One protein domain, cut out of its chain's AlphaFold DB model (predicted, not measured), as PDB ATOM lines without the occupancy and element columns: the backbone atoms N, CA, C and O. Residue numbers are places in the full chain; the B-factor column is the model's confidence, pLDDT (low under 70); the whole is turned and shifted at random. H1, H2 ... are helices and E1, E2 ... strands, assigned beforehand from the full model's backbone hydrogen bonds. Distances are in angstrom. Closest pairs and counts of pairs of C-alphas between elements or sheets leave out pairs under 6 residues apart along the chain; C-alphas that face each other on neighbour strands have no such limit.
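Overview. This is residues 2 to 100 of the 368 residues of the protein "Omp85 domain-containing protein" of Planctomycetes bacterium (UniProt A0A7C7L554). One long, curved sheet of five strands, E1 to E5, twisted and with no named helix on either face, makes up the body of the printed part. At one end of it the chain leaves E2, makes an excursion that holds the short helix H1, and returns into E3. The printed part has 99 residues, with named elements in the order E1, E2, H1, E3, E4, E5; the sheet order is E1, E2, E3, E4, E5, all antiparallel, and the class is mostly strand. The whole is loose, with a radius of gyration of the C-alphas of 16.8 A, and flat, spanning 46 by 37 by 18 A.

Arrangement. E3, residues 54 to 61, is an inner strand between E2, residues 15 to 27, and E4, residues 66 to 75. E2 and E3 are antiparallel at 167 degrees, with N 22 and O 58 2.8 A apart, within hydrogen-bond range. E3 and E4 form a hairpin at 178 degrees, with N 57 and O 72 at 2.8 A. E4 and edge strand E5, residues 86 to 97, form a hairpin, with N 71 and O 92 at 2.8 A. Edge strand E1, residues 2 to 11, forms a hairpin with E2, with N 5 and O 21 at 2.8 A; E1 bends by 53 degrees at residue 8. H1, residues 39 to 45, is not on the sheet and is apart from E1, E4 and E5. In H1 every O i to N i+4 pair is within hydrogen-bond range.

Along the chain. E1 begins at C-alpha 2, (51.382, 140.186, 47.144), and is 27.4 A long. E2 and E5 are each 34.2 A long, E4 29.4 A, E3 23.2 A and H1 9.9 A. E5 ends at C-alpha 97, (22.742, 132.125, 51.803).

Size, cuts and confidence. The two C-alphas farthest apart, those of Asp 34 and Gln 100, are 49.4 A apart. The printed part has no cut. The link from E2 to H1, 11 residues, is long. Residues 2 to 4, 7 and 28 to 52 have pLDDT under 70.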
ATOM      1  N   ASN A   2      52.702 140.646  47.581       56.12
ATOM      2  CA  ASN A   2      51.382 140.186  47.144       56.12
ATOM      3  C   ASN A   2      51.182 138.736  47.603       56.12
ATOM      4  O   ASN A   2      51.925 137.851  47.186       56.12
ATOM      5  N   ASN A   3      50.184 138.484  48.447       66.31
ATOM      6  CA  ASN A   3      49.836 137.142  48.896       66.31
ATOM      7  C   ASN A   3      48.571 136.683  48.171       66.31
ATOM      8  O   ASN A   3      47.453 136.973  48.601       66.31
ATOM      9  N   PHE A   4      48.750 135.955  47.070       69.69
ATOM     10  CA  PHE A   4      47.662 135.220  46.432       69.69
ATOM     11  C   PHE A   4      47.516 133.849  47.086       69.69
ATOM     12  O   PHE A   4      48.498 133.132  47.278       69.69
ATOM     13  N   ARG A   5      46.290 133.487  47.462       72.62
ATOM     14  CA  ARG A   5      45.991 132.226  48.139       72.62
ATOM     15  C   ARG A   5      44.741 131.599  47.552       72.62
ATOM     16  O   ARG A   5      43.710 132.254  47.400       72.62
ATOM     17  N   PHE A   6      44.841 130.304  47.297       72.19
ATOM     18  CA  PHE A   6      43.752 129.460  46.840       72.19
ATOM     19  C   PHE A   6      43.646 128.240  47.754       72.19
ATOM     20  O   PHE A   6      44.661 127.691  48.178       72.19
ATOM     21  N   GLY A   7      42.425 127.827  48.069       69.81
ATOM     22  CA  GLY A   7      42.163 126.641  48.871       69.81
ATOM     23  C   GLY A   7      40.705 126.206  48.786       69.81
ATOM     24  O   GLY A   7      39.870 126.884  48.195       69.81
ATOM     25  N   GLY A   8      40.399 125.065  49.394       74.75
ATOM     26  CA  GLY A   8      39.031 124.640  49.677       74.75
ATOM     27  C   GLY A   8      38.701 124.877  51.148       74.75
ATOM     28  O   GLY A   8      39.576 124.778  52.007       74.75
ATOM     29  N   ALA A   9      37.442 125.176  51.441       73.56
ATOM     30  CA  ALA A   9      36.903 125.211  52.792       73.56
ATOM     31  C   ALA A   9      35.681 124.296  52.869       73.56
ATOM     32  O   ALA A   9      34.852 124.273  51.964       73.56
ATOM     33  N   TRP A  10      35.546 123.558  53.963       79.25
ATOM     34  CA  TRP A  10      34.350 122.785  54.257       79.25
ATOM     35  C   TRP A  10      33.929 123.073  55.690       79.25
ATOM     36  O   TRP A  10      34.705 122.879  56.622       79.25
ATOM     37  N   ASN A  11      32.695 123.545  55.857       80.88
ATOM     38  CA  ASN A  11      32.059 123.614  57.167       80.88
ATOM     39  C   ASN A  11      30.827 122.711  57.189       80.88
ATOM     40  O   ASN A  11      30.110 122.621  56.188       80.88
ATOM     41  N   SER A  12      30.541 122.101  58.340       78.44
ATOM     42  CA  SER A  12      29.340 121.272  58.529       78.44
ATOM     43  C   SER A  12      28.041 122.037  58.245       78.44
ATOM     44  O   SER A  12      27.071 121.453  57.778       78.44
ATOM     45  N   GLU A  13      28.036 123.352  58.473       78.56
ATOM     46  CA  GLU A  13      26.862 124.214  58.292       78.56
ATOM     47  C   GLU A  13      26.733 124.717  56.847       78.56
ATOM     48  O   GLU A  13      25.687 124.601  56.212       78.56
ATOM     49  N   THR A  14      27.819 125.274  56.304       80.69
ATOM     50  CA  THR A  14      27.794 126.012  55.034       80.69
ATOM     51  C   THR A  14      28.204 125.173  53.823       80.69
ATOM     52  O   THR A  14      28.204 125.689  52.704       80.69
ATOM     53  N   GLY A  15      28.558 123.902  54.032       85.38
ATOM     54  CA  GLY A  15      28.978 122.974  52.985       85.38
ATOM     55  C   GLY A  15      30.376 123.258  52.417       85.38
ATOM     56  O   GLY A  15      31.120 124.075  52.975       85.38
ATOM     57  N   PRO A  16      30.751 122.559  51.329       85.19
ATOM     58  CA  PRO A  16      32.011 122.771  50.627       85.19
ATOM     59  C   PRO A  16      31.998 124.088  49.840       85.19
ATOM     60  O   PRO A  16      30.992 124.471  49.237       85.19
ATOM     61  N   GLN A  17      33.133 124.778  49.852       85.19
ATOM     62  CA  GLN A  17      33.355 126.077  49.226       85.19
ATOM     63  C   GLN A  17      34.767 126.122  48.655       85.19
ATOM     64  O   GLN A  17      35.711 125.604  49.255       85.19
ATOM     65  N   LEU A  18      34.929 126.794  47.523       85.44
ATOM     66  CA  LEU A  18      36.252 127.247  47.112       85.44
ATOM     67  C   LEU A  18      36.585 128.514  47.889       85.44
ATOM     68  O   LEU A  18      35.692 129.260  48.277       85.44
ATOM     69  N   MET A  19      37.863 128.770  48.114       83.44
ATOM     70  CA  MET A  19      38.339 129.989  48.737       83.44
ATOM     71  C   MET A  19      39.460 130.589  47.902       83.44
ATOM     72  O   MET A  19      40.512 129.990  47.699       83.44
ATOM     73  N   LEU A  20      39.227 131.818  47.472       84.88
ATOM     74  CA  LEU A  20      40.163 132.677  46.774       84.88
ATOM     75  C   LEU A  20      40.392 133.896  47.661       84.88
ATOM     76  O   LEU A  20      39.442 134.580  48.045       84.88
ATOM     77  N   SER A  21      41.641 134.160  48.016       84.31
ATOM     78  CA  SER A  21      42.012 135.340  48.787       84.31
ATOM     79  C   SER A  21      43.231 135.983  48.156       84.31
ATOM     80  O   SER A  21      44.282 135.359  48.049       84.31
ATOM     81  N   LEU A  22      43.095 137.246  47.781       84.00
ATOM     82  CA  LEU A  22      44.195 138.091  47.356       84.00
ATOM     83  C   LEU A  22      44.358 139.187  48.399       84.00
ATOM     84  O   LEU A  22      43.427 139.946  48.658       84.00
ATOM     85  N   GLU A  23      45.532 139.248  49.012       84.19
ATOM     86  CA  GLU A  23      45.883 140.283  49.976       84.19
ATOM     87  C   GLU A  23      47.160 140.982  49.509       84.19
ATOM     88  O   GLU A  23      48.198 140.343  49.322       84.19
ATOM     89  N   LYS A  24      47.079 142.298  49.312       80.81
ATOM     90  CA  LYS A  24      48.231 143.162  49.056       80.81
ATOM     91  C   LYS A  24      48.409 144.064  50.270       80.81
ATOM     92  O   LYS A  24      47.536 144.872  50.578       80.81
ATOM     93  N   SER A  25      49.523 143.894  50.972       79.50
ATOM     94  CA  SER A  25      49.927 144.754  52.084       79.50
ATOM     95  C   SER A  25      50.988 145.759  51.640       79.50
ATOM     96  O   SER A  25      51.740 145.488  50.700       79.50
ATOM     97  N   ASN A  26      51.064 146.881  52.361       73.88
ATOM     98  CA  ASN A  26      51.951 148.012  52.086       73.88
ATOM     99  C   ASN A  26      51.632 148.750  50.775       73.88
ATOM    100  O   ASN A  26      52.538 149.087  50.020       73.88
ATOM    101  N   VAL A  27      50.346 148.962  50.501       73.00
ATOM    102  CA  VAL A  27      49.860 149.758  49.366       73.00
ATOM    103  C   VAL A  27      49.947 151.250  49.701       73.00
ATOM    104  O   VAL A  27      49.891 151.617  50.873       73.00
ATOM    105  N   ASP A  28      50.079 152.087  48.680       68.50
ATOM    106  CA  ASP A  28      49.807 153.525  48.750       68.50
ATOM    107  C   ASP A  28      48.871 153.905  47.600       68.50
ATOM    108  O   ASP A  28      49.309 153.981  46.466       68.50
ATOM    109  N   ILE A  29      47.571 154.083  47.841       59.34
ATOM    110  CA  ILE A  29      46.610 154.376  46.765       59.34
ATOM    111  C   ILE A  29      46.782 155.780  46.151       59.34
ATOM    112  O   ILE A  29      46.214 156.048  45.093       59.34
ATOM    113  N   PHE A  30      47.543 156.664  46.803       59.47
ATOM    114  CA  PHE A  30      47.794 158.029  46.341       59.47
ATOM    115  C   PHE A  30      49.080 158.148  45.510       59.47
ATOM    116  O   PHE A  30      49.236 159.133  44.794       59.47
ATOM    117  N   ASP A  31      49.935 157.123  45.534       56.75
ATOM    118  CA  ASP A  31      51.108 156.965  44.666       56.75
ATOM    119  C   ASP A  31      50.745 156.128  43.422       56.75
ATOM    120  O   ASP A  31      51.088 154.947  43.285       56.75
ATOM    121  N   GLY A  32      49.896 156.709  42.568       53.53
ATOM    122  CA  GLY A  32      49.419 156.082  41.334       53.53
ATOM    123  C   GLY A  32      50.469 156.044  40.223       53.53
ATOM    124  O   GLY A  32      51.489 156.714  40.289       53.53
ATOM    125  N   SER A  33      50.204 155.260  39.175       53.06
ATOM    126  CA  SER A  33      51.014 155.304  37.950       53.06
ATOM    127  C   SER A  33      50.826 156.647  37.236       53.06
ATOM    128  O   SER A  33      49.700 157.150  37.158       53.06
ATOM    129  N   ASP A  34      51.909 157.193  36.677       52.06
ATOM    130  CA  ASP A  34      51.911 158.449  35.915       52.06
ATOM    131  C   ASP A  34      51.009 158.387  34.659       52.06
ATOM    132  O   ASP A  34      50.601 159.428  34.133       52.06
ATOM    133  N   ALA A  35      50.641 157.182  34.191       51.25
ATOM    134  CA  ALA A  35      49.750 156.968  33.052       51.25
ATOM    135  C   ALA A  35      48.789 155.775  33.244       51.25
ATOM    136  O   ALA A  35      49.174 154.677  33.635       51.25
ATOM    137  N   PHE A  36      47.512 155.946  32.867       48.91
ATOM    138  CA  PHE A  36      46.478 154.894  32.958       48.91
ATOM    139  C   PHE A  36      46.818 153.616  32.159       48.91
ATOM    140  O   PHE A  36      46.349 152.529  32.498       48.91
ATOM    141  N   THR A  37      47.634 153.733  31.109       51.72
ATOM    142  CA  THR A  37      48.091 152.611  30.270       51.72
ATOM    143  C   THR A  37      49.092 151.704  30.971       51.72
ATOM    144  O   THR A  37      49.143 150.514  30.666       51.72
ATOM    145  N   ASP A  38      49.821 152.243  31.947       55.06
ATOM    146  CA  ASP A  38      50.954 151.566  32.575       55.06
ATOM    147  C   ASP A  38      50.556 150.979  33.938       55.06
ATOM    148  O   ASP A  38      51.311 150.238  34.559       55.06
ATOM    149  N   VAL A  39      49.306 151.200  34.367       53.69
ATOM    150  CA  VAL A  39      48.743 150.720  35.639       53.69
ATOM    151  C   VAL A  39      48.914 149.214  35.822       53.69
ATOM    152  O   VAL A  39      49.226 148.781  36.926       53.69
ATOM    153  N   PHE A  40      48.715 148.402  34.777       53.06
ATOM    154  CA  PHE A  40      48.840 146.941  34.872       53.06
ATOM    155  C   PHE A  40      50.300 146.474  34.935       53.06
ATOM    156  O   PHE A  40      50.613 145.574  35.717       53.06
ATOM    157  N   THR A  41      51.186 147.095  34.155       55.41
ATOM    158  CA  THR A  41      52.631 146.823  34.160       55.41
ATOM    159  C   THR A  41      53.277 147.292  35.462       55.41
ATOM    160  O   THR A  41      53.985 146.519  36.102       55.41
ATOM    161  N   ASP A  42      52.925 148.478  35.956       52.84
ATOM    162  CA  ASP A  42      53.431 149.033  37.211       52.84
ATOM    163  C   ASP A  42      52.879 148.301  38.443       52.84
ATOM    164  O   ASP A  42      53.582 148.169  39.452       52.84
ATOM    165  N   LEU A  43      51.651 147.756  38.370       53.88
ATOM    166  CA  LEU A  43      51.124 146.842  39.396       53.88
ATOM    167  C   LEU A  43      51.923 145.537  39.462       53.88
ATOM    168  O   LEU A  43      52.110 144.994  40.556       53.88
ATOM    169  N   GLN A  44      52.321 145.007  38.301       53.78
ATOM    170  CA  GLN A  44      53.043 143.741  38.177       53.78
ATOM    171  C   GLN A  44      54.514 143.891  38.586       53.78
ATOM    172  O   GLN A  44      55.058 143.000  39.239       53.78
ATOM    173  N   GLU A  45      55.131 145.029  38.265       55.19
ATOM    174  CA  GLU A  45      56.512 145.371  38.621       55.19
ATOM    175  C   GLU A  45      56.652 145.944  40.042       55.19
ATOM    176  O   GLU A  45      57.762 146.064  40.556       55.19
ATOM    177  N   GLY A  46      55.535 146.262  40.706       52.50
ATOM    178  CA  GLY A  46      55.513 146.768  42.081       52.50
ATOM    179  C   GLY A  46      55.963 148.223  42.226       52.50
ATOM    180  O   GLY A  46      56.268 148.631  43.345       52.50
ATOM    181  N   LYS A  47      55.996 148.975  41.120       49.56
ATOM    182  CA  LYS A  47      56.433 150.378  41.045       49.56
ATOM    183  C   LYS A  47      55.337 151.374  41.421       49.56
ATOM    184  O   LYS A  47      55.664 152.416  41.961       49.56
ATOM    185  N   ALA A  48      54.068 151.030  41.190       47.56
ATOM    186  CA  ALA A  48      52.923 151.847  41.588       47.56
ATOM    187  C   ALA A  48      52.204 151.265  42.814       47.56
ATOM    188  O   ALA A  48      52.096 150.041  43.018       47.56
ATOM    189  N   PHE A  49      51.646 152.164  43.616       55.38
ATOM    190  CA  PHE A  49      50.862 151.884  44.802       55.38
ATOM    191  C   PHE A  49      51.578 151.024  45.858       55.38
ATOM    192  O   PHE A  49      51.094 149.937  46.217       55.38
ATOM    193  N   HIS A  50      52.731 151.484  46.351       57.00
ATOM    194  CA  HIS A  50      53.486 150.845  47.435       57.00
ATOM    195  C   HIS A  50      54.071 151.889  48.398       57.00
ATOM    196  O   HIS A  50      54.661 152.855  47.951       57.00
ATOM    197  N   GLY A  51      54.010 151.643  49.712       59.25
ATOM    198  CA  GLY A  51      54.818 152.400  50.687       59.25
ATOM    199  C   GLY A  51      54.084 152.999  51.888       59.25
ATOM    200  O   GLY A  51      54.727 153.220  52.911       59.25
ATOM    201  N   ALA A  52      52.762 153.182  51.831       63.84
ATOM    202  CA  ALA A  52      51.996 153.844  52.900       63.84
ATOM    203  C   ALA A  52      51.425 152.890  53.969       63.84
ATOM    204  O   ALA A  52      50.669 153.296  54.845       63.84
ATOM    205  N   GLY A  53      51.753 151.593  53.932       74.88
ATOM    206  CA  GLY A  53      51.261 150.631  54.926       74.88
ATOM    207  C   GLY A  53      49.789 150.216  54.766       74.88
ATOM    208  O   GLY A  53      49.310 149.405  55.564       74.88
ATOM    209  N   GLN A  54      49.084 150.685  53.729       84.25
ATOM    210  CA  GLN A  54      47.690 150.319  53.465       84.25
ATOM    211  C   GLN A  54      47.555 148.838  53.094       84.25
ATOM    212  O   GLN A  54      48.498 148.194  52.616       84.25
ATOM    213  N   SER A  55      46.361 148.280  53.288       86.81
ATOM    214  CA  SER A  55      46.057 146.898  52.907       86.81
ATOM    215  C   SER A  55      44.827 146.810  52.014       86.81
ATOM    216  O   SER A  55      43.755 147.297  52.382       86.81
ATOM    217  N   LEU A  56      44.966 146.097  50.902       89.19
ATOM    218  CA  LEU A  56      43.874 145.695  50.030       89.19
ATOM    219  C   LEU A  56      43.628 144.196  50.189       89.19
ATOM    220  O   LEU A  56      44.559 143.395  50.099       89.19
ATOM    221  N   SER A  57      42.376 143.800  50.388       89.69
ATOM    222  CA  SER A  57      41.999 142.392  50.501       89.69
ATOM    223  C   SER A  57      40.752 142.099  49.678       89.69
ATOM    224  O   SER A  57      39.678 142.632  49.959       89.69
ATOM    225  N   ILE A  58      40.875 141.163  48.744       90.75
ATOM    226  CA  ILE A  58      39.769 140.566  48.002       90.75
ATOM    227  C   ILE A  58      39.614 139.129  48.480       90.75
ATOM    228  O   ILE A  58      40.563 138.349  48.458       90.75
ATOM    229  N   ARG A  59      38.407 138.766  48.907       90.62
ATOM    230  CA  ARG A  59      38.047 137.403  49.288       90.62
ATOM    231  C   ARG A  59      36.818 136.969  48.512       90.62
ATOM    232  O   ARG A  59      35.782 137.618  48.595       90.62
ATOM    233  N   ALA A  60      36.922 135.854  47.810       91.00
ATOM    234  CA  ALA A  60      35.806 135.201  47.153       91.00
ATOM    235  C   ALA A  60      35.720 133.759  47.647       91.00
ATOM    236  O   ALA A  60      36.703 133.022  47.633       91.00
ATOM    237  N   GLN A  61      34.539 133.363  48.101       91.19
ATOM    238  CA  GLN A  61      34.255 132.006  48.537       91.19
ATOM    239  C   GLN A  61      32.989 131.510  47.841       91.19
ATOM    240  O   GLN A  61      31.911 131.603  48.429       91.19
ATOM    241  N   PRO A  62      33.067 131.082  46.569       91.94
ATOM    242  CA  PRO A  62      31.914 130.526  45.883       91.94
ATOM    243  C   PRO A  62      31.615 129.118  46.415       91.94
ATOM    244  O   PRO A  62      32.507 128.283  46.587       91.94
ATOM    245  N   GLY A  63      30.337 128.858  46.660       89.75
ATOM    246  CA  GLY A  63      29.836 127.587  47.167       89.75
ATOM    247  C   GLY A  63      28.356 127.398  46.858       89.75
ATOM    248  O   GLY A  63      27.626 128.351  46.578       89.75
ATOM    249  N   THR A  64      27.897 126.152  46.907       87.44
ATOM    250  CA  THR A  64      26.526 125.788  46.510       87.44
ATOM    251  C   THR A  64      25.480 126.325  47.486       87.44
ATOM    252  O   THR A  64      24.468 126.890  47.074       87.44
ATOM    253  N   ARG A  65      25.759 126.188  48.785       89.12
ATOM    254  CA  ARG A  65      24.877 126.578  49.896       89.12
ATOM    255  C   ARG A  65      25.169 127.957  50.467       89.12
ATOM    256  O   ARG A  65      24.285 128.610  51.011       89.12
ATOM    257  N   TYR A  66      26.414 128.392  50.378       91.19
ATOM    258  CA  TYR A  66      26.846 129.695  50.847       91.19
ATOM    259  C   TYR A  66      27.912 130.209  49.902       91.19
ATOM    260  O   TYR A  66      28.881 129.507  49.619       91.19
ATOM    261  N   SER A  67      27.715 131.428  49.424       93.00
ATOM    262  CA  SER A  67      28.701 132.141  48.628       93.00
ATOM    263  C   SER A  67      28.941 133.509  49.236       93.00
ATOM    264  O   SER A  67      27.988 134.190  49.614       93.00
ATOM    265  N   THR A  68      30.194 133.945  49.311       93.19
ATOM    266  CA  THR A  68      30.504 135.319  49.712       93.19
ATOM    267  C   THR A  68      31.597 135.926  48.855       93.19
ATOM    268  O   THR A  68      32.550 135.259  48.464       93.19
ATOM    269  N   PHE A  69      31.449 137.212  48.577       94.69
ATOM    270  CA  PHE A  69      32.462 138.048  47.966       94.69
ATOM    271  C   PHE A  69      32.683 139.252  48.875       94.69
ATOM    272  O   PHE A  69      31.724 139.839  49.372       94.69
ATOM    273  N   ALA A  70      33.931 139.614  49.133       94.94
ATOM    274  CA  ALA A  70      34.263 140.770  49.942       94.94
ATOM    275  C   ALA A  70      35.511 141.461  49.407       94.94
ATOM    276  O   ALA A  70      36.558 140.841  49.242       94.94
ATOM    277  N   PHE A  71      35.396 142.766  49.234       95.06
ATOM    278  CA  PHE A  71      36.494 143.682  49.011       95.06
ATOM    279  C   PHE A  71      36.679 144.520  50.276       95.06
ATOM    280  O   PHE A  71      35.704 144.987  50.868       95.06
ATOM    281  N   SER A  72      37.917 144.709  50.712       93.56
ATOM    282  CA  SER A  72      38.223 145.609  51.817       93.56
ATOM    283  C   SER A  72      39.504 146.380  51.571       93.56
ATOM    284  O   SER A  72      40.523 145.780  51.229       93.56
ATOM    285  N   PHE A  73      39.446 147.677  51.837       92.56
ATOM    286  CA  PHE A  73      40.582 148.581  51.876       92.56
ATOM    287  C   PHE A  73      40.763 149.081  53.310       92.56
ATOM    288  O   PHE A  73      39.784 149.434  53.968       92.56
ATOM    289  N   THR A  74      42.000 149.100  53.796       91.12
ATOM    290  CA  THR A  74      42.332 149.597  55.135       91.12
ATOM    291  C   THR A  74      43.509 150.550  55.053       91.12
ATOM    292  O   THR A  74      44.582 150.157  54.600       91.12
ATOM    293  N   GLU A  75      43.306 151.752  55.574       88.69
ATOM    294  CA  GLU A  75      44.339 152.718  55.921       88.69
ATOM    295  C   GLU A  75      44.580 152.606  57.436       88.69
ATOM    296  O   GLU A  75      43.688 152.950  58.214       88.69
ATOM    297  N   PRO A  76      45.698 152.022  57.901       85.81
ATOM    298  CA  PRO A  76      45.941 151.844  59.329       85.81
ATOM    299  C   PRO A  76      46.245 153.137  60.097       85.81
ATOM    300  O   PRO A  76      46.116 153.101  61.323       85.81
ATOM    301  N   ASP A  77      46.676 154.215  59.435       84.94
ATOM    302  CA  ASP A  77      47.114 155.460  60.075       84.94
ATOM    303  C   ASP A  77      46.839 156.697  59.202       84.94
ATOM    304  O   ASP A  77      47.740 157.321  58.647       84.94
ATOM    305  N   LEU A  78      45.564 157.073  59.114       84.12
ATOM    306  CA  LEU A  78      45.053 158.157  58.273       84.12
ATOM    307  C   LEU A  78      45.720 159.516  58.543       84.12
ATOM    308  O   LEU A  78      45.775 160.358  57.653       84.12
ATOM    309  N   LEU A  79      46.184 159.741  59.774       81.38
ATOM    310  CA  LEU A  79      46.779 161.004  60.218       81.38
ATOM    311  C   LEU A  79      48.305 160.935  60.363       81.38
ATOM    312  O   LEU A  79      48.906 161.911  60.804       81.38
ATOM    313  N   LEU A  80      48.929 159.805  60.003       79.81
ATOM    314  CA  LEU A  80      50.369 159.573  60.159       79.81
ATOM    315  C   LEU A  80      50.848 159.853  61.600       79.81
ATOM    316  O   LEU A  80      51.937 160.385  61.820       79.81
ATOM    317  N   GLU A  81      50.033 159.509  62.604       74.62
ATOM    318  CA  GLU A  81      50.346 159.753  64.021       74.62
ATOM    319  C   GLU A  81      51.401 158.761  64.541       74.62
ATOM    320  O   GLU A  81      52.105 159.051  65.509       74.62
ATOM    321  N   HIS A  82      51.557 157.606  63.878       76.50
ATOM    322  CA  HIS A  82      52.434 156.464  64.179       76.50
ATOM    323  C   HIS A  82      52.135 155.755  65.514       76.50
ATOM    324  O   HIS A  82      52.197 154.517  65.588       76.50
ATOM    325  N   ILE A  83      51.771 156.521  66.542       75.44
ATOM    326  CA  ILE A  83      51.336 156.141  67.887       75.44
ATOM    327  C   ILE A  83      49.848 156.498  68.001       75.44
ATOM    328  O   ILE A  83      49.434 157.549  67.536       75.44
ATOM    329  N   ASP A  84      49.032 155.612  68.578       79.75
ATOM    330  CA  ASP A  84      47.580 155.825  68.752       79.75
ATOM    331  C   ASP A  84      46.784 156.090  67.458       79.75
ATOM    332  O   ASP A  84      45.769 156.788  67.431       79.75
ATOM    333  N   ARG A  85      47.240 155.414  66.401       83.25
ATOM    334  CA  ARG A  85      46.796 155.519  65.006       83.25
ATOM    335  C   ARG A  85      45.279 155.581  64.837       83.25
ATOM    336  O   ARG A  85      44.540 154.727  65.359       83.25
ATOM    337  N   LEU A  86      44.847 156.532  64.010       86.31
ATOM    338  CA  LEU A  86      43.496 156.608  63.470       86.31
ATOM    339  C   LEU A  86      43.419 155.785  62.182       86.31
ATOM    340  O   LEU A  86      43.840 156.224  61.120       86.31
ATOM    341  N   GLY A  87      42.862 154.585  62.272       89.44
ATOM    342  CA  GLY A  87      42.627 153.729  61.120       89.44
ATOM    343  C   GLY A  87      41.277 153.990  60.460       89.44
ATOM    344  O   GLY A  87      40.276 154.237  61.137       89.44
ATOM    345  N   PHE A  88      41.230 153.835  59.145       92.19
ATOM    346  CA  PHE A  88      40.026 153.862  58.332       92.19
ATOM    347  C   PHE A  88      39.899 152.567  57.524       92.19
ATOM    348  O   PHE A  88      40.868 152.052  56.971       92.19
ATOM    349  N   ASN A  89      38.691 152.018  57.455       94.56
ATOM    350  CA  ASN A  89      38.389 150.818  56.691       94.56
ATOM    351  C   ASN A  89      37.131 151.020  55.847       94.56
ATOM    352  O   ASN A  89      36.106 151.486  56.343       94.56
ATOM    353  N   ILE A  90      37.214 150.592  54.589       95.81
ATOM    354  CA  ILE A  90      36.068 150.414  53.700       95.81
ATOM    355  C   ILE A  90      35.931 148.926  53.434       95.81
ATOM    356  O   ILE A  90      36.903 148.255  53.078       95.81
ATOM    357  N   LYS A  91      34.714 148.408  53.555       96.81
ATOM    358  CA  LYS A  91      34.405 147.021  53.227       96.81
ATOM    359  C   LYS A  91      33.132 146.938  52.405       96.81
ATOM    360  O   LYS A  91      32.063 147.281  52.891       96.81
ATOM    361  N   VAL A  92      33.243 146.389  51.205       97.31
ATOM    362  CA  VAL A  92      32.103 146.027  50.360       97.31
ATOM    363  C   VAL A  92      31.977 144.514  50.379       97.31
ATOM    364  O   VAL A  92      32.965 143.804  50.195       97.31
ATOM    365  N   SER A  93      30.788 143.985  50.637       96.50
ATOM    366  CA  SER A  93      30.579 142.540  50.671       96.50
ATOM    367  C   SER A  93      29.210 142.119  50.173       96.50
ATOM    368  O   SER A  93      28.208 142.721  50.542       96.50
ATOM    369  N   GLY A  94      29.195 141.040  49.395       96.56
ATOM    370  CA  GLY A  94      28.014 140.308  48.968       96.56
ATOM    371  C   GLY A  94      27.984 138.914  49.599       96.56
ATOM    372  O   GLY A  94      29.028 138.268  49.771       96.56
ATOM    373  N   LYS A  95      26.797 138.435  49.960       95.00
ATOM    374  CA  LYS A  95      26.564 137.087  50.482       95.00
ATOM    375  C   LYS A  95      25.294 136.510  49.886       95.00
ATOM    376  O   LYS A  95      24.275 137.181  49.887       95.00
ATOM    377  N   ASN A  96      25.357 135.246  49.491       94.62
ATOM    378  CA  ASN A  96      24.198 134.445  49.121       94.62
ATOM    379  C   ASN A  96      24.125 133.251  50.072       94.62
ATOM    380  O   ASN A  96      25.072 132.466  50.164       94.62
ATOM    381  N   ILE A  97      23.017 133.135  50.789       92.81
ATOM    382  CA  ILE A  97      22.742 132.125  51.803       92.81
ATOM    383  C   ILE A  97      21.582 131.269  51.291       92.81
ATOM    384  O   ILE A  97      20.475 131.760  51.105       92.81
ATOM    385  N   ARG A  98      21.846 129.981  51.065       91.00
ATOM    386  CA  ARG A  98      20.897 129.003  50.500       91.00
ATOM    387  C   ARG A  98      20.804 127.714  51.319       91.00
ATOM    388  O   ARG A  98      20.409 126.674  50.809       91.00
ATOM    389  N   TYR A  99      21.270 127.743  52.565       85.31
ATOM    390  CA  TYR A  99      21.174 126.603  53.485       85.31
ATOM    391  C   TYR A  99      20.062 126.761  54.523       85.31
ATOM    392  O   TYR A  99      19.888 125.867  55.348       85.31
ATOM    393  N   GLN A 100      19.343 127.888  54.525       85.88
ATOM    394  CA  GLN A 100      18.153 128.017  55.358       85.88
ATOM    395  C   GLN A 100      17.055 127.139  54.763       85.88
ATOM    396  O   GLN A 100      16.939 127.016  53.549       85.88
TER     397      GLN A 100